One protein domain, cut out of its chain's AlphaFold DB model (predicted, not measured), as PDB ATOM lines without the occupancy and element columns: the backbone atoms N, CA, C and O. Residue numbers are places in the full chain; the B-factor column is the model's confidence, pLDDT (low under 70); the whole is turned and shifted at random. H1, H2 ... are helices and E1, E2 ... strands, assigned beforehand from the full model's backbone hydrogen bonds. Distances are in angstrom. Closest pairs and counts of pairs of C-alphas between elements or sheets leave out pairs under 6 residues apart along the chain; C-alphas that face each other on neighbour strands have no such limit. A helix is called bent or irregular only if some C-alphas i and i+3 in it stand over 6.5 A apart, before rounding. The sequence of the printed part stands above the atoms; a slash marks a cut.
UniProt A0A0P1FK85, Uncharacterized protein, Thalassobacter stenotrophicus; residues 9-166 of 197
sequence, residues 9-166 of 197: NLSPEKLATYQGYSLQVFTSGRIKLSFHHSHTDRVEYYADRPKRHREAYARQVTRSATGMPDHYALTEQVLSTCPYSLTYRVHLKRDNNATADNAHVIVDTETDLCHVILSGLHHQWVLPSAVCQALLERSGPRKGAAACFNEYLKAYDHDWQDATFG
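What this domain is: This is residues 9 to 166 of the 197 residues of an uncharacterized protein of Thalassobacter stenotrophicus (UniProt A0A0P1FK85). One sheet of nine strands curls round into an incomplete barrel, folded back on itself at E5, with its edge strands E8 and E9 apart. The helical hairpin of H2 and H3 packs on the outside over E4, E5 and E6, H4 caps one end of the curl, and the short H1 and H5 sit towards the other end. The printed part has 158 residues, in the order H1 E1 E2 E3 H2 H3 E4 E5 E6 E7 H4 E8 H5 E9. The mixed sheet runs E8 E1 E2 E3 E4 E5 E6 E7 E9, and the class is mixed, helices and strands. The whole is compact, with a radius of gyration of the C-alphas of 14.5 A and spans of 39 by 35 by 31 A.

Where its parts are: The sheet's strands are E8, residues 149 to 154; E1, 20 to 26, from C-alpha 20 at (41.244, -1.326, 18.136), 20.0 A long; E2, 30 to 36; E3, 42 to 48; E4, 85 to 92, 22.6 A; E5, 99 to 108, 21.7 A; E6, 113 to 118; E7, 121 to 126; and E9, 163 to 165, ending at C-alpha 165 (39.900, 0.950, 31.791). The helices are H1, 12 to 15; H2, 53 to 67, 21.2 A; H3, 69 to 81, 18.6 A; H4, 129 to 137; and H5, 155 to 158. H2 is irregular: C-alphas 63 and 66 are 7.7 A apart.

How they stand to each other: The folded sheet, one sheet bent back into two leaves, has E8 E1 E2 E3 E4 facing E6 E7 E9, and its hinge E5 bends by 89 degrees at residue 102. E1 E2 E3 and E4 E5 E6 E7 are meanders, each strand the antiparallel neighbour of the one before. Within hydrogen-bond range are N 22 and O 34 of E1 and E2, 2.8 A, and N 106 and O 115 of E5 and E6, 2.8 A. E7 and E9 are parallel, with N 165 and O 124 at 2.8 A. H3 is on the sheet at a height of 9.1 A, along the strands; its closest C-alpha pair with E5 is His 71 and Asn 102, 6.4 A. H2 and H3 only just touch, with 3 pairs of C-alphas within 8 A, through residues 61 to 65 and 71 to 72 alone; the closest C-alphas are those of Ala 65 and Tyr 72, 6.0 A. H4 is on the opposite face to H3, and H5 on the same face as H3. H1 only grazes the sheet. Every O i to N i+4 pair is within hydrogen-bond range in H3 and H4, and 9 of 11 in H2; H1 and H5 are too short for such a pair.

The domain as a whole: The C-alphas farthest apart, of Thr 66 and Gly 144, are 39.2 A apart. The printed part has no cut. The link from H4 to E8, 11 residues, is long. The mean pLDDT of the printed part is 94.2, and no printed residue is under 70.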
ATOM      1  N   ASN A   9      43.438  10.708  10.325       95.88
ATOM      2  CA  ASN A   9      43.536   9.359  10.877       95.88
ATOM      3  C   ASN A   9      42.899   9.226  12.263       95.88
ATOM      4  O   ASN A   9      42.673   8.101  12.703       95.88
ATOM      5  N   LEU A  10      42.636  10.353  12.931       96.31
ATOM      6  CA  LEU A  10      42.059  10.441  14.270       96.31
ATOM      7  C   LEU A  10      40.667  11.097  14.255       96.31
ATOM      8  O   LEU A  10      40.172  11.508  15.308       96.31
ATOM      9  N   SER A  11      40.034  11.221  13.080       95.19
ATOM     10  CA  SER A  11      38.629  11.634  12.988       95.19
ATOM     11  C   SER A  11      37.710  10.536  13.535       95.19
ATOM     12  O   SER A  11      38.075   9.361  13.448       95.19
ATOM     13  N   PRO A  12      36.515  10.862  14.059       94.12
ATOM     14  CA  PRO A  12      35.567   9.852  14.536       94.12
ATOM     15  C   PRO A  12      35.258   8.770  13.491       94.12
ATOM     16  O   PRO A  12      35.289   7.579  13.794       94.12
ATOM     17  N   GLU A  13      35.051   9.168  12.232       94.56
ATOM     18  CA  GLU A  13      34.753   8.249  11.131       94.56
ATOM     19  C   GLU A  13      35.918   7.302  10.873       94.56
ATOM     20  O   GLU A  13      35.716   6.115  10.620       94.56
ATOM     21  N   LYS A  14      37.151   7.813  10.939       95.50
ATOM     22  CA  LYS A  14      38.342   7.005  10.705       95.50
ATOM     23  C   LYS A  14      38.657   6.107  11.894       95.50
ATOM     24  O   LYS A  14      39.028   4.952  11.672       95.50
ATOM     25  N   LEU A  15      38.454   6.593  13.121       95.44
ATOM     26  CA  LEU A  15      38.596   5.812  14.348       95.44
ATOM     27  C   LEU A  15      37.715   4.562  14.297       95.44
ATOM     28  O   LEU A  15      38.230   3.458  14.459       95.44
ATOM     29  N   ALA A  16      36.448   4.723  13.907       93.75
ATOM     30  CA  ALA A  16      35.489   3.631  13.745       93.75
ATOM     31  C   ALA A  16      35.920   2.537  12.741       93.75
ATOM     32  O   ALA A  16      35.376   1.436  12.761       93.75
ATOM     33  N   THR A  17      36.909   2.799  11.873       94.62
ATOM     34  CA  THR A  17      37.439   1.793  10.929       94.62
ATOM     35  C   THR A  17      38.564   0.925  11.493       94.62
ATOM     36  O   THR A  17      38.922  -0.080  10.875       94.62
ATOM     37  N   TYR A  18      39.169   1.296  12.624       96.31
ATOM     38  CA  TYR A  18      40.220   0.485  13.240       96.31
ATOM     39  C   TYR A  18      39.617  -0.666  14.050       96.31
ATOM     40  O   TYR A  18      38.585  -0.523  14.702       96.31
ATOM     41  N   GLN A  19      40.327  -1.794  14.088       95.31
ATOM     42  CA  GLN A  19      39.983  -2.970  14.897       95.31
ATOM     43  C   GLN A  19      40.209  -2.758  16.399       95.31
ATOM     44  O   GLN A  19      39.848  -3.625  17.196       95.31
ATOM     45  N   GLY A  20      40.834  -1.644  16.778       94.44
ATOM     46  CA  GLY A  20      41.244  -1.326  18.136       94.44
ATOM     47  C   GLY A  20      42.533  -0.509  18.161       94.44
ATOM     48  O   GLY A  20      43.101  -0.173  17.112       94.44
ATOM     49  N   TYR A  21      43.042  -0.216  19.357       96.38
ATOM     50  CA  TYR A  21      44.352   0.412  19.512       96.38
ATOM     51  C   TYR A  21      45.126  -0.105  20.724       96.38
ATOM     52  O   TYR A  21      44.565  -0.605  21.696       96.38
ATOM     53  N   SER A  22      46.454  -0.004  20.650       95.56
ATOM     54  CA  SER A  22      47.343  -0.280  21.776       95.56
ATOM     55  C   SER A  22      47.832   1.005  22.427       95.56
ATOM     56  O   SER A  22      48.295   1.909  21.723       95.56
ATOM     57  N   LEU A  23      47.834   1.026  23.762       97.12
ATOM     58  CA  LEU A  23      48.528   2.017  24.575       97.12
ATOM     59  C   LEU A  23      49.830   1.407  25.095       97.12
ATOM     60  O   LEU A  23      49.830   0.427  25.840       97.12
ATOM     61  N   GLN A  24      50.957   1.992  24.692       97.06
ATOM     62  CA  GLN A  24      52.281   1.539  25.108       97.06
ATOM     63  C   GLN A  24      53.017   2.638  25.859       97.06
ATOM     64  O   GLN A  24      53.172   3.740  25.335       97.06
ATOM     65  N   VAL A  25      53.538   2.326  27.043       97.00
ATOM     66  CA  VAL A  25      54.349   3.253  27.842       97.00
ATOM     67  C   VAL A  25      55.795   2.786  27.871       97.00
ATOM     68  O   VAL A  25      56.080   1.601  28.036       97.00
ATOM     69  N   PHE A  26      56.723   3.727  27.717       96.19
ATOM     70  CA  PHE A  26      58.159   3.475  27.739       96.19
ATOM     71  C   PHE A  26      58.807   4.208  28.907       96.19
ATOM     72  O   PHE A  26      58.501   5.373  29.166       96.19
ATOM     73  N   THR A  27      59.818   3.583  29.510       94.94
ATOM     74  CA  THR A  27      60.649   4.187  30.567       94.94
ATOM     75  C   THR A  27      61.391   5.449  30.124       94.94
ATOM     76  O   THR A  27      61.857   6.210  30.961       94.94
ATOM     77  N   SER A  28      61.460   5.740  28.819       94.44
ATOM     78  CA  SER A  28      61.934   7.036  28.308       94.44
ATOM     79  C   SER A  28      60.965   8.200  28.567       94.44
ATOM     80  O   SER A  28      61.191   9.304  28.073       94.44
ATOM     81  N   GLY A  29      59.825   7.946  29.213       95.06
ATOM     82  CA  GLY A  29      58.772   8.933  29.422       95.06
ATOM     83  C   GLY A  29      57.909   9.208  28.197       95.06
ATOM     84  O   GLY A  29      57.348  10.294  28.105       95.06
ATOM     85  N   ARG A  30      57.851   8.282  27.231       95.44
ATOM     86  CA  ARG A  30      57.014   8.404  26.027       95.44
ATOM     87  C   ARG A  30      55.860   7.431  26.081       95.44
ATOM     88  O   ARG A  30      56.009   6.330  26.606       95.44
ATOM     89  N   ILE A  31      54.771   7.824  25.443       97.81
ATOM     90  CA  ILE A  31      53.627   6.959  25.190       97.81
ATOM     91  C   ILE A  31      53.537   6.764  23.678       97.81
ATOM     92  O   ILE A  31      53.832   7.682  22.911       97.81
ATOM     93  N   LYS A  32      53.193   5.560  23.230       97.75
ATOM     94  CA  LYS A  32      52.900   5.275  21.827       97.75
ATOM     95  C   LYS A  32      51.481   4.745  21.719       97.75
ATOM     96  O   LYS A  32      51.135   3.785  22.405       97.75
ATOM     97  N   LEU A  33      50.708   5.349  20.829       98.12
ATOM     98  CA  LEU A  33      49.382   4.889  20.439       98.12
ATOM     99  C   LEU A  33      49.522   4.174  19.097       98.12
ATOM    100  O   LEU A  33      50.160   4.697  18.185       98.12
ATOM    101  N   SER A  34      49.012   2.950  18.992       97.75
ATOM    102  CA  SER A  34      49.051   2.166  17.747       97.75
ATOM    103  C   SER A  34      47.635   1.770  17.363       97.75
ATOM    104  O   SER A  34      47.067   0.917  18.032       97.75
ATOM    105  N   PHE A  35      47.083   2.381  16.320       97.44
ATOM    106  CA  PHE A  35      45.741   2.121  15.801       97.44
ATOM    107  C   PHE A  35      45.815   1.023  14.741       97.44
ATOM    108  O   PHE A  35      46.565   1.160  13.773       97.44
ATOM    109  N   HIS A  36      45.102  -0.086  14.939       96.75
ATOM    110  CA  HIS A  36      45.267  -1.298  14.130       96.75
ATOM    111  C   HIS A  36      44.199  -1.381  13.042       96.75
ATOM    112  O   HIS A  36      43.010  -1.474  13.340       96.75
ATOM    113  N   HIS A  37      44.615  -1.400  11.775       93.56
ATOM    114  CA  HIS A  37      43.755  -1.848  10.672       93.56
ATOM    115  C   HIS A  37      43.706  -3.377  10.615       93.56
ATOM    116  O   HIS A  37      42.681  -3.971  10.289       93.56
ATOM    117  N   SER A  38      44.827  -4.010  10.958       90.06
ATOM    118  CA  SER A  38      44.980  -5.451  11.123       90.06
ATOM    119  C   SER A  38      46.116  -5.736  12.113       90.06
ATOM    120  O   SER A  38      46.706  -4.821  12.679       90.06
ATOM    121  N   HIS A  39      46.478  -7.006  12.305       80.56
ATOM    122  CA  HIS A  39      47.577  -7.373  13.208       80.56
ATOM    123  C   HIS A  39      48.964  -6.921  12.711       80.56
ATOM    124  O   HIS A  39      49.898  -6.805  13.509       80.56
ATOM    125  N   THR A  40      49.123  -6.685  11.406       87.88
ATOM    126  CA  THR A  40      50.398  -6.289  10.782       87.88
ATOM    127  C   THR A  40      50.398  -4.849  10.280       87.88
ATOM    128  O   THR A  40      51.477  -4.279  10.112       87.88
ATOM    129  N   ASP A  41      49.220  -4.255  10.091       93.75
ATOM    130  CA  ASP A  41      49.050  -2.895   9.589       93.75
ATOM    131  C   ASP A  41      48.470  -1.965  10.659       93.75
ATOM    132  O   ASP A  41      47.398  -2.211  11.221       93.75
ATOM    133  N   ARG A  42      49.206  -0.888  10.937       95.81
ATOM    134  CA  ARG A  42      48.893   0.060  12.004       95.81
ATOM    135  C   ARG A  42      49.383   1.464  11.694       95.81
ATOM    136  O   ARG A  42      50.500   1.653  11.208       95.81
ATOM    137  N   VAL A  43      48.590   2.441  12.114       97.00
ATOM    138  CA  VAL A  43      48.999   3.844  12.186       97.00
ATOM    139  C   VAL A  43      49.484   4.115  13.605       97.00
ATOM    140  O   VAL A  43      48.812   3.799  14.585       97.00
ATOM    141  N   GLU A  44      50.694   4.650  13.739       97.81
ATOM    142  CA  GLU A  44      51.343   4.808  15.038       97.81
ATOM    143  C   GLU A  44      51.653   6.273  15.330       97.81
ATOM    144  O   GLU A  44      52.185   6.991  14.484       97.81
ATOM    145  N   TYR A  45      51.422   6.672  16.574       98.38
ATOM    146  CA  TYR A  45      51.686   8.007  17.093       98.38
ATOM    147  C   TYR A  45      52.552   7.921  18.336       98.38
ATOM    148  O   TYR A  45      52.402   7.000  19.138       98.38
ATOM    149  N   TYR A  46      53.427   8.902  18.526       97.56
ATOM    150  CA  TYR A  46      54.050   9.140  19.821       97.56
ATOM    151  C   TYR A  46      53.375  10.318  20.510       97.56
ATOM    152  O   TYR A  46      53.077  11.334  19.887       97.56
ATOM    153  N   ALA A  47      53.184  10.180  21.817       97.81
ATOM    154  CA  ALA A  47      52.884  11.277  22.709       97.81
ATOM    155  C   ALA A  47      54.142  11.570  23.539       97.81
ATOM    156  O   ALA A  47      54.648  10.726  24.289       97.81
ATOM    157  N   ASP A  48      54.668  12.778  23.364       94.56
ATOM    158  CA  ASP A  48      55.863  13.286  24.028       94.56
ATOM    159  C   ASP A  48      55.459  14.451  24.937       94.56
ATOM    160  O   ASP A  48      54.774  15.369  24.490       94.56
ATOM    161  N   ARG A  49      55.905  14.463  26.199       94.38
ATOM    162  CA  ARG A  49      55.721  15.628  27.089       94.38
ATOM    163  C   ARG A  49      56.813  16.659  26.801       94.38
ATOM    164  O   ARG A  49      57.978  16.389  27.138       94.38
ATOM    165  N   PRO A  50      56.469  17.851  26.285       92.31
ATOM    166  CA  PRO A  50      57.409  18.960  26.169       92.31
ATOM    167  C   PRO A  50      57.898  19.415  27.552       92.31
ATOM    168  O   PRO A  50      57.177  19.295  28.539       92.31
ATOM    169  N   LYS A  51      59.105  19.993  27.644       92.00
ATOM    170  CA  LYS A  51      59.613  20.545  28.922       92.00
ATOM    171  C   LYS A  51      58.669  21.604  29.513       92.00
ATOM    172  O   LYS A  51      58.452  21.623  30.714       92.00
ATOM    173  N   ARG A  52      58.117  22.452  28.643       95.12
ATOM    174  CA  ARG A  52      57.138  23.507  28.937       95.12
ATOM    175  C   ARG A  52      55.766  23.085  28.416       95.12
ATOM    176  O   ARG A  52      55.302  23.583  27.394       95.12
ATOM    177  N   HIS A  53      55.214  22.024  29.003       94.69
ATOM    178  CA  HIS A  53      54.031  21.354  28.455       94.69
ATOM    179  C   HIS A  53      52.784  22.244  28.466       94.69
ATOM    180  O   HIS A  53      52.046  22.234  27.486       94.69
ATOM    181  N   ARG A  54      52.589  23.064  29.508       95.25
ATOM    182  CA  ARG A  54      51.455  23.999  29.595       95.25
ATOM    183  C   ARG A  54      51.521  25.064  28.502       95.25
ATOM    184  O   ARG A  54      50.542  25.294  27.805       95.25
ATOM    185  N   GLU A  55      52.690  25.662  28.281       97.25
ATOM    186  CA  GLU A  55      52.872  26.666  27.229       97.25
ATOM    187  C   GLU A  55      52.799  26.054  25.829       97.25
ATOM    188  O   GLU A  55      52.313  26.692  24.897       97.25
ATOM    189  N   ALA A  56      53.284  24.821  25.657       95.56
ATOM    190  CA  ALA A  56      53.145  24.097  24.398       95.56
ATOM    191  C   ALA A  56      51.669  23.839  24.066       95.56
ATOM    192  O   ALA A  56      51.257  24.104  22.939       95.56
ATOM    193  N   TYR A  57      50.883  23.405  25.051       96.69
ATOM    194  CA  TYR A  57      49.444  23.217  24.909       96.69
ATOM    195  C   TYR A  57      48.713  24.544  24.635       96.69
ATOM    196  O   TYR A  57      47.968  24.633  23.667       96.69
ATOM    197  N   ALA A  58      49.020  25.625  25.363       97.06
ATOM    198  CA  ALA A  58      48.429  26.947  25.115       97.06
ATOM    199  C   ALA A  58      48.660  27.457  23.675       97.06
ATOM    200  O   ALA A  58      47.796  28.111  23.083       97.06
ATOM    201  N   ARG A  59      49.811  27.127  23.070       95.50
ATOM    202  CA  ARG A  59      50.080  27.415  21.649       95.50
ATOM    203  C   ARG A  59      49.222  26.574  20.705       95.50
ATOM    204  O   ARG A  59      48.831  27.088  19.660       95.50
ATOM    205  N   GLN A  60      48.943  25.314  21.049       95.38
ATOM    206  CA  GLN A  60      47.997  24.480  20.299       95.38
ATOM    207  C   GLN A  60      46.583  25.073  20.397       95.38
ATOM    208  O   GLN A  60      45.968  25.324  19.368       95.38
ATOM    209  N   VAL A  61      46.123  25.449  21.595       96.50
ATOM    210  CA  VAL A  61      44.830  26.138  21.786       96.50
ATOM    211  C   VAL A  61      44.741  27.386  20.902       96.50
ATOM    212  O   VAL A  61      43.821  27.512  20.099       96.50
ATOM    213  N   THR A  62      45.743  28.269  20.962       96.25
ATOM    214  CA  THR A  62      45.754  29.528  20.192       96.25
ATOM    215  C   THR A  62      45.618  29.305  18.683       96.25
ATOM    216  O   THR A  62      44.959  30.090  18.008       96.25
ATOM    217  N   ARG A  63      46.250  28.259  18.136       94.56
ATOM    218  CA  ARG A  63      46.256  28.022  16.683       94.56
ATOM    219  C   ARG A  63      45.077  27.185  16.184       94.56
ATOM    220  O   ARG A  63      44.744  27.288  15.009       94.56
ATOM    221  N   SER A  64      44.490  26.350  17.040       96.12
ATOM    222  CA  SER A  64      43.641  25.235  16.608       96.12
ATOM    223  C   SER A  64      42.263  25.196  17.277       96.12
ATOM    224  O   SER A  64      41.348  24.600  16.709       96.12
ATOM    225  N   ALA A  65      42.056  25.870  18.416       95.12
ATOM    226  CA  ALA A  65      40.801  25.776  19.168       95.12
ATOM    227  C   ALA A  65      39.575  26.268  18.394       95.12
ATOM    228  O   ALA A  65      38.541  25.612  18.422       95.12
ATOM    229  N   THR A  66      39.699  27.351  17.623       95.31
ATOM    230  CA  THR A  66      38.592  27.858  16.792       95.31
ATOM    231  C   THR A  66      38.103  26.827  15.771       95.31
ATOM    232  O   THR A  66      36.928  26.815  15.423       95.31
ATOM    233  N   GLY A  67      38.998  25.963  15.278       94.69
ATOM    234  CA  GLY A  67      38.663  24.920  14.310       94.69
ATOM    235  C   GLY A  67      38.202  23.602  14.934       94.69
ATOM    236  O   GLY A  67      37.656  22.763  14.226       94.69
ATOM    237  N   MET A  68      38.438  23.402  16.231       95.50
ATOM    238  CA  MET A  68      38.132  22.165  16.958       95.50
ATOM    239  C   MET A  68      37.593  22.479  18.367       95.50
ATOM    240  O   MET A  68      38.174  22.023  19.355       95.50
ATOM    241  N   PRO A  69      36.520  23.282  18.493       95.81
ATOM    242  CA  PRO A  69      36.074  23.795  19.787       95.81
ATOM    243  C   PRO A  69      35.727  22.673  20.772       95.81
ATOM    244  O   PRO A  69      36.166  22.725  21.917       95.81
ATOM    245  N   ASP A  70      35.042  21.625  20.313       96.44
ATOM    246  CA  ASP A  70      34.606  20.517  21.170       96.44
ATOM    247  C   ASP A  70      35.792  19.713  21.728       96.44
ATOM    248  O   ASP A  70      35.822  19.376  22.910       96.44
ATOM    249  N   HIS A  71      36.823  19.481  20.906       97.50
ATOM    250  CA  HIS A  71      38.042  18.789  21.335       97.50
ATOM    251  C   HIS A  71      38.759  19.545  22.460       97.50
ATOM    252  O   HIS A  71      39.181  18.957  23.461       97.50
ATOM    253  N   TYR A  72      38.907  20.862  22.302       97.81
ATOM    254  CA  TYR A  72      39.573  21.679  23.310       97.81
ATOM    255  C   TYR A  72      38.694  21.904  24.539       97.81
ATOM    256  O   TYR A  72      39.231  21.914  25.638       97.81
ATOM    257  N   ALA A  73      37.369  21.989  24.400       98.00
ATOM    258  CA  ALA A  73      36.459  22.033  25.544       98.00
ATOM    259  C   ALA A  73      36.588  20.774  26.419       98.00
ATOM    260  O   ALA A  73      36.747  20.884  27.634       98.00
ATOM    261  N   LEU A  74      36.616  19.589  25.799       98.00
ATOM    262  CA  LEU A  74      36.856  18.321  26.489       98.00
ATOM    263  C   LEU A  74      38.248  18.278  27.144       98.00
ATOM    264  O   LEU A  74      38.393  17.864  28.293       98.00
ATOM    265  N   THR A  75      39.279  18.751  26.439       97.69
ATOM    266  CA  THR A  75      40.648  18.795  26.978       97.69
ATOM    267  C   THR A  75      40.750  19.721  28.195       97.69
ATOM    268  O   THR A  75      41.341  19.336  29.204       97.69
ATOM    269  N   GLU A  76      40.135  20.907  28.149       97.31
ATOM    270  CA  GLU A  76      40.061  21.833  29.288       97.31
ATOM    271  C   GLU A  76      39.269  21.245  30.459       97.31
ATOM    272  O   GLU A  76      39.694  21.377  31.608       97.31
ATOM    273  N   GLN A  77      38.159  20.549  30.193       97.31
ATOM    274  CA  GLN A  77      37.391  19.861  31.230       97.31
ATOM    275  C   GLN A  77      38.278  18.866  31.991       97.31
ATOM    276  O   GLN A  77      38.344  18.936  33.218       97.31
ATOM    277  N   VAL A  78      39.022  18.012  31.281       97.38
ATOM    278  CA  VAL A  78      39.955  17.051  31.898       97.38
ATOM    279  C   VAL A  78      41.069  17.761  32.675       97.38
ATOM    280  O   VAL A  78      41.385  17.380  33.801       97.38
ATOM    281  N   LEU A  79      41.662  18.822  32.120       96.88
ATOM    282  CA  LEU A  79      42.708  19.580  32.816       96.88
ATOM    283  C   LEU A  79      42.187  20.276  34.082       96.88
ATOM    284  O   LEU A  79      42.931  20.395  35.056       96.88
ATOM    285  N   SER A  80      40.921  20.705  34.093       96.50
ATOM    286  CA  SER A  80      40.295  21.341  35.256       96.50
ATOM    287  C   SER A  80      40.061  20.370  36.417       96.50
ATOM    288  O   SER A  80      40.155  20.772  37.576       96.50
ATOM    289  N   THR A  81      39.816  19.088  36.118       95.19
ATOM    290  CA  THR A  81      39.647  18.033  37.127       95.19
ATOM    291  C   THR A  81      40.974  17.457  37.618       95.19
ATOM    292  O   THR A  81      41.010  16.856  38.686       95.19
ATOM    293  N   CYS A  82      42.061  17.666  36.867       93.75
ATOM    294  CA  CYS A  82      43.381  17.080  37.107       93.75
ATOM    295  C   CYS A  82      44.462  18.182  37.210       93.75
ATOM    296  O   CYS A  82      45.274  18.350  36.288       93.75
ATOM    297  N   PRO A  83      44.507  18.968  38.307       89.88
ATOM    298  CA  PRO A  83      45.407  20.126  38.427       89.88
ATOM    299  C   PRO A  83      46.897  19.742  38.414       89.88
ATOM    300  O   PRO A  83      47.749  20.518  37.956       89.88
ATOM    301  N   TYR A  84      47.214  18.527  38.866       93.62
ATOM    302  CA  TYR A  84      48.558  17.948  38.892       93.62
ATOM    303  C   TYR A  84      48.774  17.004  37.711       93.62
ATOM    304  O   TYR A  84      49.117  15.832  37.863       93.62
ATOM    305  N   SER A  85      48.584  17.537  36.506       95.81
ATOM    306  CA  SER A  85      48.691  16.772  35.272       95.81
ATOM    307  C   SER A  85      49.835  17.213  34.363       95.81
ATOM    308  O   SER A  85      50.346  18.342  34.395       95.81
ATOM    309  N   LEU A  86      50.238  16.279  33.508       96.31
ATOM    310  CA  LEU A  86      51.232  16.461  32.466       96.31
ATOM    311  C   LEU A  86      50.569  16.285  31.105       96.31
ATOM    312  O   LEU A  86      50.064  15.211  30.789       96.31
ATOM    313  N   THR A  87      50.643  17.316  30.271       97.25
ATOM    314  CA  THR A  87      50.101  17.285  28.909       97.25
ATOM    315  C   THR A  87      51.166  16.799  27.929       97.25
ATOM    316  O   THR A  87      52.276  17.339  27.854       97.25
ATOM    317  N   TYR A  88      50.835  15.769  27.165       97.50
ATOM    318  CA  TYR A  88      51.677  15.189  26.131       97.50
ATOM    319  C   TYR A  88      51.121  15.564  24.765       97.50
ATOM    320  O   TYR A  88      49.929  15.424  24.490       97.50
ATOM    321  N   ARG A  89      52.021  16.011  23.893       95.69
ATOM    322  CA  ARG A  89      51.700  16.365  22.516       95.69
ATOM    323  C   ARG A  89      51.779  15.123  21.642       95.69
ATOM    324  O   ARG A  89      52.826  14.469  21.622       95.69
ATOM    325  N   VAL A  90      50.713  14.848  20.900       97.94
ATOM    326  CA  VAL A  90      50.621  13.708  19.984       97.94
ATOM    327  C   VAL A  90      51.155  14.096  18.604       97.94
ATOM    328  O   VAL A  90      50.873  15.178  18.086       97.94
ATOM    329  N   HIS A  91      51.970  13.229  18.012       96.88
ATOM    330  CA  HIS A  91      52.475  13.396  16.653       96.88
ATOM    331  C   HIS A  91      52.696  12.049  15.968       96.88
ATOM    332  O   HIS A  91      52.916  11.025  16.628       96.88
ATOM    333  N   LEU A  92      52.651  12.047  14.638       96.81
ATOM    334  CA  LEU A  92      52.826  10.834  13.847       96.81
ATOM    335  C   LEU A  92      54.210  10.214  14.101       96.81
ATOM    336  O   LEU A  92      55.240  10.890  14.224       96.81
ATOM    337  N   LYS A  93      54.271   8.886  14.203       94.50
ATOM    338  CA  LYS A  93      55.542   8.174  14.358       94.50
ATOM    339  C   LYS A  93      56.422   8.431  13.130       94.50
ATOM    340  O   LYS A  93      55.988   8.242  12.003       94.50
ATOM    341  N   ARG A  94      57.698   8.762  13.374       88.81
ATOM    342  CA  ARG A  94      58.724   9.160  12.375       88.81
ATOM    343  C   ARG A  94      58.562  10.570  11.799       88.81
ATOM    344  O   ARG A  94      59.482  11.006  11.117       88.81
ATOM    345  N   ASP A  95      57.509  11.300  12.155       90.31
ATOM    346  CA  ASP A  95      57.362  12.716  11.824       90.31
ATOM    347  C   ASP A  95      57.011  13.529  13.079       90.31
ATOM    348  O   ASP A  95      55.864  13.639  13.505       90.31
ATOM    349  N   ASN A  96      58.039  14.105  13.705       84.06
ATOM    350  CA  ASN A  96      57.877  14.897  14.926       84.06
ATOM    351  C   ASN A  96      57.214  16.266  14.679       84.06
ATOM    352  O   ASN A  96      56.860  16.945  15.649       84.06
ATOM    353  N   ASN A  97      57.100  16.682  13.412       85.50
ATOM    354  CA  ASN A  97      56.495  17.947  13.007       85.50
ATOM    355  C   ASN A  97      55.009  17.775  12.662       85.50
ATOM    356  O   ASN A  97      54.250  18.731  12.817       85.50
ATOM    357  N   ALA A  98      54.587  16.568  12.273       90.00
ATOM    358  CA  ALA A  98      53.188  16.193  12.073       90.00
ATOM    359  C   ALA A  98      52.449  16.023  13.414       90.00
ATOM    360  O   ALA A  98      52.117  14.913  13.837       90.00
ATOM    361  N   THR A  99      52.238  17.135  14.121       94.31
ATOM    362  CA  THR A  99      51.438  17.176  15.352       94.31
ATOM    363  C   THR A  99      49.956  17.062  15.025       94.31
ATOM    364  O   THR A  99      49.476  17.815  14.179       94.31
ATOM    365  N   ALA A 100      49.250  16.187  15.737       96.81
ATOM    366  CA  ALA A 100      47.802  16.046  15.649       96.81
ATOM    367  C   ALA A 100      47.153  16.851  16.782       96.81
ATOM    368  O   ALA A 100      47.201  16.447  17.940       96.81
ATOM    369  N   ASP A 101      46.589  18.013  16.461       96.81
ATOM    370  CA  ASP A 101      45.969  18.909  17.444       96.81
ATOM    371  C   ASP A 101      44.567  18.476  17.861       96.81
ATOM    372  O   ASP A 101      44.074  18.949  18.876       96.81
ATOM    373  N   ASN A 102      43.957  17.550  17.118       97.38
ATOM    374  CA  ASN A 102      42.783  16.801  17.547       97.38
ATOM    375  C   ASN A 102      43.156  15.590  18.419       97.38
ATOM    376  O   ASN A 102      42.369  14.653  18.513       97.38
ATOM    377  N   ALA A 103      44.343  15.549  19.031       98.19
ATOM    378  CA  ALA A 103      44.708  14.475  19.943       98.19
ATOM    379  C   ALA A 103      45.626  14.934  21.078       98.19
ATOM    380  O   ALA A 103      46.656  15.577  20.863       98.19
ATOM    381  N   HIS A 104      45.297  14.513  22.296       98.19
ATOM    382  CA  HIS A 104      46.091  14.795  23.488       98.19
ATOM    383  C   HIS A 104      46.169  13.567  24.386       98.19
ATOM    384  O   HIS A 104      45.240  12.767  24.469       98.19
ATOM    385  N   VAL A 105      47.298  13.433  25.081       98.44
ATOM    386  CA  VAL A 105      47.414  12.508  26.208       98.44
ATOM    387  C   VAL A 105      47.713  13.326  27.455       98.44
ATOM    388  O   VAL A 105      48.653  14.119  27.464       98.44
ATOM    389  N   ILE A 106      46.911  13.161  28.499       98.31
ATOM    390  CA  ILE A 106      47.080  13.845  29.781       98.31
ATOM    391  C   ILE A 106      47.318  12.778  30.836       98.31
ATOM    392  O   ILE A 106      46.530  11.849  30.960       98.31
ATOM    393  N   VAL A 107      48.408  12.901  31.586       97.75
ATOM    394  CA  VAL A 107      48.698  12.004  32.708       97.75
ATOM    395  C   VAL A 107      48.477  12.776  33.998       97.75
ATOM    396  O   VAL A 107      49.211  13.734  34.252       97.75
ATOM    397  N   ASP A 108      47.477  12.375  34.774       96.25
ATOM    398  CA  ASP A 108      47.289  12.811  36.154       96.25
ATOM    399  C   ASP A 108      48.302  12.083  37.041       96.25
ATOM    400  O   ASP A 108      48.414  10.855  37.022       96.25
ATOM    401  N   THR A 109      49.093  12.862  37.772       90.75
ATOM    402  CA  THR A 109      50.197  12.348  38.585       90.75
ATOM    403  C   THR A 109      49.788  11.989  40.010       90.75
ATOM    404  O   THR A 109      50.590  11.376  40.709       90.75
ATOM    405  N   GLU A 110      48.564  12.324  40.429       92.25
ATOM    406  CA  GLU A 110      48.031  11.958  41.747       92.25
ATOM    407  C   GLU A 110      47.122  10.731  41.690       92.25
ATOM    408  O   GLU A 110      47.124   9.924  42.617       92.25
ATOM    409  N   THR A 111      46.358  10.567  40.608       92.75
ATOM    410  CA  THR A 111      45.362   9.487  40.490       92.75
ATOM    411  C   THR A 111      45.803   8.334  39.592       92.75
ATOM    412  O   THR A 111      44.995   7.457  39.285       92.75
ATOM    413  N   ASP A 112      47.047   8.354  39.109       94.56
ATOM    414  CA  ASP A 112      47.590   7.391  38.147       94.56
ATOM    415  C   ASP A 112      46.755   7.257  36.848       94.56
ATOM    416  O   ASP A 112      46.814   6.242  36.152       94.56
ATOM    417  N   LEU A 113      45.971   8.281  36.488       96.69
ATOM    418  CA  LEU A 113      45.124   8.254  35.294       96.69
ATOM    419  C   LEU A 113      45.870   8.775  34.066       96.69
ATOM    420  O   LEU A 113      46.458   9.853  34.062       96.69
ATOM    421  N   CYS A 114      45.782   8.026  32.975       97.88
ATOM    422  CA  CYS A 114      46.185   8.448  31.645       97.88
ATOM    423  C   CYS A 114      44.936   8.656  30.790       97.88
ATOM    424  O   CYS A 114      44.255   7.710  30.395       97.88
ATOM    425  N   HIS A 115      44.630   9.913  30.507       98.38
ATOM    426  CA  HIS A 115      43.548  10.322  29.631       98.38
ATOM    427  C   HIS A 115      44.068  10.387  28.198       98.38
ATOM    428  O   HIS A 115      45.030  11.102  27.912       98.38
ATOM    429  N   VAL A 116      43.425   9.664  27.293       98.38
ATOM    430  CA  VAL A 116      43.664   9.720  25.852       98.38
ATOM    431  C   VAL A 116      42.450  10.385  25.219       98.38
ATOM    432  O   VAL A 116      41.345   9.855  25.300       98.38
ATOM    433  N   ILE A 117      42.660  11.549  24.615       98.31
ATOM    434  CA  ILE A 117      41.614  12.344  23.970       98.31
ATOM    435  C   ILE A 117      41.869  12.324  22.467       98.31
ATOM    436  O   ILE A 117      42.958  12.706  22.034       98.31
ATOM    437  N   LEU A 118      40.888  11.881  21.678       97.12
ATOM    438  CA  LEU A 118      40.978  11.738  20.220       97.12
ATOM    439  C   LEU A 118      39.749  12.376  19.562       97.12
ATOM    440  O   LEU A 118      38.657  11.820  19.574       97.12
ATOM    441  N   SER A 119      39.909  13.556  18.972       95.06
ATOM    442  CA  SER A 119      38.801  14.394  18.509       95.06
ATOM    443  C   SER A 119      37.783  14.619  19.643       95.06
ATOM    444  O   SER A 119      38.123  15.283  20.616       95.06
ATOM    445  N   GLY A 120      36.568  14.076  19.566       92.75
ATOM    446  CA  GLY A 120      35.575  14.175  20.646       92.75
ATOM    447  C   GLY A 120      35.594  13.019  21.653       92.75
ATOM    448  O   GLY A 120      34.799  13.040  22.580       92.75
ATOM    449  N   LEU A 121      36.454  12.017  21.460       95.38
ATOM    450  CA  LEU A 121      36.487  10.781  22.242       95.38
ATOM    451  C   LEU A 121      37.397  10.909  23.465       95.38
ATOM    452  O   LEU A 121      38.540  11.360  23.329       95.38
ATOM    453  N   HIS A 122      36.942  10.420  24.619       97.69
ATOM    454  CA  HIS A 122      37.715  10.357  25.857       97.69
ATOM    455  C   HIS A 122      37.856   8.932  26.391       97.69
ATOM    456  O   HIS A 122      36.909   8.310  26.860       97.69
ATOM    457  N   HIS A 123      39.087   8.430  26.401       97.75
ATOM    458  CA  HIS A 123      39.424   7.178  27.066       97.75
ATOM    459  C   HIS A 123      40.275   7.433  28.311       97.75
ATOM    460  O   HIS A 123      41.289   8.131  28.252       97.75
ATOM    461  N   GLN A 124      39.913   6.811  29.427       97.69
ATOM    462  CA  GLN A 124      40.630   6.895  30.696       97.69
ATOM    463  C   GLN A 124      41.302   5.565  31.012       97.69
ATOM    464  O   GLN A 124      40.659   4.523  31.010       97.69
ATOM    465  N   TRP A 125      42.594   5.598  31.318       97.12
ATOM    466  CA  TRP A 125      43.378   4.412  31.641       97.12
ATOM    467  C   TRP A 125      43.974   4.561  33.030       97.12
ATOM    468  O   TRP A 125      44.835   5.416  33.236       97.12
ATOM    469  N   VAL A 126      43.568   3.718  33.974       96.50
ATOM    470  CA  VAL A 126      44.256   3.609  35.265       96.50
ATOM    471  C   VAL A 126      45.591   2.925  35.017       96.50
ATOM    472  O   VAL A 126      45.623   1.744  34.690       96.50
ATOM    473  N   LEU A 127      46.706   3.632  35.124       95.44
ATOM    474  CA  LEU A 127      48.023   3.035  34.950       95.44
ATOM    475  C   LEU A 127      48.482   2.378  36.264       95.44
ATOM    476  O   LEU A 127      48.241   2.913  37.340       95.44
ATOM    477  N   PRO A 128      49.196   1.238  36.223       94.62
ATOM    478  CA  PRO A 128      49.902   0.756  37.407       94.62
ATOM    479  C   PRO A 128      50.886   1.823  37.912       94.62
ATOM    480  O   PRO A 128      51.630   2.381  37.105       94.62
ATOM    481  N   SER A 129      50.984   2.054  39.222       92.25
ATOM    482  CA  SER A 129      51.798   3.155  39.776       92.25
ATOM    483  C   SER A 129      53.272   3.119  39.339       92.25
ATOM    484  O   SER A 129      53.889   4.155  39.098       92.25
ATOM    485  N   ALA A 130      53.841   1.927  39.120       92.56
ATOM    486  CA  ALA A 130      55.200   1.783  38.587       92.56
ATOM    487  C   ALA A 130      55.352   2.299  37.135       92.56
ATOM    488  O   ALA A 130      56.419   2.777  36.748       92.56
ATOM    489  N   VAL A 131      54.286   2.243  36.326       94.19
ATOM    490  CA  VAL A 131      54.229   2.848  34.983       94.19
ATOM    491  C   VAL A 131      54.202   4.369  35.085       94.19
ATOM    492  O   VAL A 131      54.952   5.035  34.367       94.19
ATOM    493  N   CYS A 132      53.379   4.918  35.983       93.69
ATOM    494  CA  CYS A 132      53.329   6.358  36.249       93.69
ATOM    495  C   CYS A 132      54.689   6.883  36.700       93.69
ATOM    496  O   CYS A 132      55.213   7.833  36.116       93.69
ATOM    497  N   GLN A 133      55.326   6.205  37.655       92.75
ATOM    498  CA  GLN A 133      56.669   6.549  38.106       92.75
ATOM    499  C   GLN A 133      57.677   6.537  36.945       92.75
ATOM    500  O   GLN A 133      58.414   7.506  36.756       92.75
ATOM    501  N   ALA A 134      57.656   5.511  36.089       92.88
ATOM    502  CA  ALA A 134      58.522   5.456  34.911       92.88
ATOM    503  C   ALA A 134      58.279   6.624  33.924       92.88
ATOM    504  O   ALA A 134      59.227   7.136  33.316       92.88
ATOM    505  N   LEU A 135      57.028   7.081  33.769       93.31
ATOM    506  CA  LEU A 135      56.676   8.259  32.961       93.31
ATOM    507  C   LEU A 135      57.211   9.573  33.544       93.31
ATOM    508  O   LEU A 135      57.570  10.489  32.783       93.31
ATOM    509  N   LEU A 136      57.257   9.666  34.873       92.62
ATOM    510  CA  LEU A 136      57.775  10.815  35.609       92.62
ATOM    511  C   LEU A 136      59.303  10.876  35.565       92.62
ATOM    512  O   LEU A 136      59.846  11.939  35.254       92.62
ATOM    513  N   GLU A 137      59.973   9.747  35.802       93.31
ATOM    514  CA  GLU A 137      61.437   9.637  35.863       93.31
ATOM    515  C   GLU A 137      62.113   9.796  34.500       93.31
ATOM    516  O   GLU A 137      63.133  10.474  34.387       93.31
ATOM    517  N   ARG A 138      61.544   9.193  33.444       92.50
ATOM    518  CA  ARG A 138      62.072   9.266  32.063       92.50
ATOM    519  C   ARG A 138      63.514   8.793  31.917       92.50
ATOM    520  O   ARG A 138      64.248   9.280  31.056       92.50
ATOM    521  N   SER A 139      63.913   7.857  32.762       91.75
ATOM    522  CA  SER A 139      65.287   7.375  32.897       91.75
ATOM    523  C   SER A 139      65.713   6.420  31.773       91.75
ATOM    524  O   SER A 139      66.903   6.191  31.569       91.75
ATOM    525  N   GLY A 140      64.761   5.864  31.019       90.38
ATOM    526  CA  GLY A 140      65.024   4.865  29.985       90.38
ATOM    527  C   GLY A 140      65.486   5.419  28.630       90.38
ATOM    528  O   GLY A 140      65.211   6.572  28.276       90.38
ATOM    529  N   PRO A 141      66.130   4.585  27.791       90.88
ATOM    530  CA  PRO A 141      66.617   5.010  26.485       90.88
ATOM    531  C   PRO A 141      65.466   5.254  25.499       90.88
ATOM    532  O   PRO A 141      64.455   4.551  25.481       90.88
ATOM    533  N   ARG A 142      65.633   6.233  24.599       86.94
ATOM    534  CA  ARG A 142      64.611   6.571  23.586       86.94
ATOM    535  C   ARG A 142      64.553   5.595  22.397       86.94
ATOM    536  O   ARG A 142      63.666   5.708  21.549       86.94
ATOM    537  N   LYS A 143      65.484   4.660  22.257       87.88
ATOM    538  CA  LYS A 143      65.490   3.688  21.153       87.88
ATOM    539  C   LYS A 143      65.858   2.314  21.698       87.88
ATOM    540  O   LYS A 143      66.595   2.233  22.672       87.88
ATOM    541  N   GLY A 144      65.326   1.259  21.085       84.38
ATOM    542  CA  GLY A 144      65.651  -0.131  21.425       84.38
ATOM    543  C   GLY A 144      65.023  -0.675  22.714       84.38
ATOM    544  O   GLY A 144      64.993  -1.886  22.883       84.38
ATOM    545  N   ALA A 145      64.474   0.171  23.593       88.62
ATOM    546  CA  ALA A 145      63.750  -0.295  24.774       88.62
ATOM    547  C   ALA A 145      62.367  -0.859  24.424       88.62
ATOM    548  O   ALA A 145      61.607  -0.262  23.656       88.62
ATOM    549  N   ALA A 146      62.032  -1.979  25.061       90.75
ATOM    550  CA  ALA A 146      60.667  -2.478  25.116       90.75
ATOM    551  C   ALA A 146      59.777  -1.542  25.952       90.75
ATOM    552  O   ALA A 146      60.256  -0.811  26.824       90.75
ATOM    553  N   ALA A 147      58.473  -1.576  25.685       93.31
ATOM    554  CA  ALA A 147      57.493  -0.878  26.504       93.31
ATOM    555  C   ALA A 147      57.384  -1.554  27.884       93.31
ATOM    556  O   ALA A 147      57.358  -2.783  27.971       93.31
ATOM    557  N   CYS A 148      57.312  -0.757  28.950       93.50
ATOM    558  CA  CYS A 148      57.060  -1.243  30.309       93.50
ATOM    559  C   CYS A 148      55.559  -1.409  30.604       93.50
ATOM    560  O   CYS A 148      55.190  -2.039  31.587       93.50
ATOM    561  N   PHE A 149      54.693  -0.895  29.733       95.19
ATOM    562  CA  PHE A 149      53.258  -1.168  29.708       95.19
ATOM    563  C   PHE A 149      52.828  -1.313  28.254       95.19
ATOM    564  O   PHE A 149      53.281  -0.543  27.404       95.19
ATOM    565  N   ASN A 150      51.995  -2.303  27.952       95.12
ATOM    566  CA  ASN A 150      51.513  -2.554  26.600       95.12
ATOM    567  C   ASN A 150      50.192  -3.308  26.672       95.12
ATOM    568  O   ASN A 150      50.199  -4.534  26.791       95.12
ATOM    569  N   GLU A 151      49.104  -2.561  26.558       94.56
ATOM    570  CA  GLU A 151      47.754  -3.106  26.537       94.56
ATOM    571  C   GLU A 151      47.082  -2.767  25.211       94.56
ATOM    572  O   GLU A 151      47.322  -1.711  24.616       94.56
ATOM    573  N   TYR A 152      46.291  -3.713  24.716       91.75
ATOM    574  CA  TYR A 152      45.541  -3.606  23.473       91.75
ATOM    575  C   TYR A 152      44.058  -3.724  23.784       91.75
ATOM    576  O   TYR A 152      43.652  -4.689  24.425       91.75
ATOM    577  N   LEU A 153      43.279  -2.778  23.271       87.00
ATOM    578  CA  LEU A 153      41.826  -2.815  23.316       87.00
ATOM    579  C   LEU A 153      41.287  -3.073  21.924       87.00
ATOM    580  O   LEU A 153      41.744  -2.451  20.959       87.00
ATOM    581  N   LYS A 154      40.314  -3.974  21.823       87.75
ATOM    582  CA  LYS A 154      39.578  -4.188  20.580       87.75
ATOM    583  C   LYS A 154      38.497  -3.129  20.464       87.75
ATOM    584  O   LYS A 154      37.904  -2.741  21.459       87.75
ATOM    585  N   ALA A 155      38.155  -2.768  19.233       83.50
ATOM    586  CA  ALA A 155      37.061  -1.854  18.947       83.50
ATOM    587  C   ALA A 155      35.745  -2.306  19.592       83.50
ATOM    588  O   ALA A 155      35.024  -1.470  20.096       83.50
ATOM    589  N   TYR A 156      35.458  -3.611  19.666       74.38
ATOM    590  CA  TYR A 156      34.270  -4.116  20.371       74.38
ATOM    591  C   TYR A 156      34.243  -3.768  21.872       74.38
ATOM    592  O   TYR A 156      33.167  -3.625  22.439       74.38
ATOM    593  N   ASP A 157      35.405  -3.610  22.513       75.44
ATOM    594  CA  ASP A 157      35.496  -3.373  23.958       75.44
ATOM    595  C   ASP A 157      35.104  -1.933  24.339       75.44
ATOM    596  O   ASP A 157      34.816  -1.663  25.501       75.44
ATOM    597  N   HIS A 158      35.104  -1.002  23.380       80.56
ATOM    598  CA  HIS A 158      34.833   0.420  23.629       80.56
ATOM    599  C   HIS A 158      33.940   1.086  22.573       80.56
ATOM    600  O   HIS A 158      33.517   2.215  22.766       80.56
ATOM    601  N   ASP A 159      33.689   0.427  21.443       86.75
ATOM    602  CA  ASP A 159      32.906   0.899  20.290       86.75
ATOM    603  C   ASP A 159      33.276   2.314  19.801       86.75
ATOM    604  O   ASP A 159      32.469   3.036  19.229       86.75
ATOM    605  N   TRP A 160      34.522   2.729  20.057       90.94
ATOM    606  CA  TRP A 160      35.000   4.110  19.866       90.94
ATOM    607  C   TRP A 160      34.123   5.176  20.551       90.94
ATOM    608  O   TRP A 160      33.970   6.283  20.035       90.94
ATOM    609  N   GLN A 161      33.591   4.837  21.726       92.06
ATOM    610  CA  GLN A 161      32.863   5.703  22.653       92.06
ATOM    611  C   GLN A 161      33.674   5.932  23.931       92.06
ATOM    612  O   GLN A 161      34.646   5.222  24.197       92.06
ATOM    613  N   ASP A 162      33.268   6.919  24.730       95.31
ATOM    614  CA  ASP A 162      33.942   7.226  25.988       95.31
ATOM    615  C   ASP A 162      34.017   5.992  26.892       95.31
ATOM    616  O   ASP A 162      33.031   5.281  27.103       95.31
ATOM    617  N   ALA A 163      35.207   5.727  27.427       94.12
ATOM    618  CA  ALA A 163      35.484   4.485  28.136       94.12
ATOM    619  C   ALA A 163      36.522   4.677  29.242       94.12
ATOM    620  O   ALA A 163      37.419   5.516  29.153       94.12
ATOM    621  N   THR A 164      36.418   3.861  30.290       94.56
ATOM    622  CA  THR A 164      37.390   3.801  31.385       94.56
ATOM    623  C   THR A 164      37.891   2.376  31.543       94.56
ATOM    624  O   THR A 164      37.091   1.448  31.609       94.56
ATOM    625  N   PHE A 165      39.209   2.224  31.641       92.75
ATOM    626  CA  PHE A 165      39.900   0.950  31.791       92.75
ATOM    627  C   PHE A 165      40.641   0.932  33.127       92.75
ATOM    628  O   PHE A 165      41.486   1.790  33.410       92.75
ATOM    629  N   GLY A 166      40.289  -0.034  33.964       91.38
ATOM    630  CA  GLY A 166      40.896  -0.302  35.256       91.38
ATOM    631  C   GLY A 166      41.984  -1.371  35.184       91.38
ATOM    632  O   GLY A 166      42.182  -2.052  34.182       91.38
TER     633      GLY A 166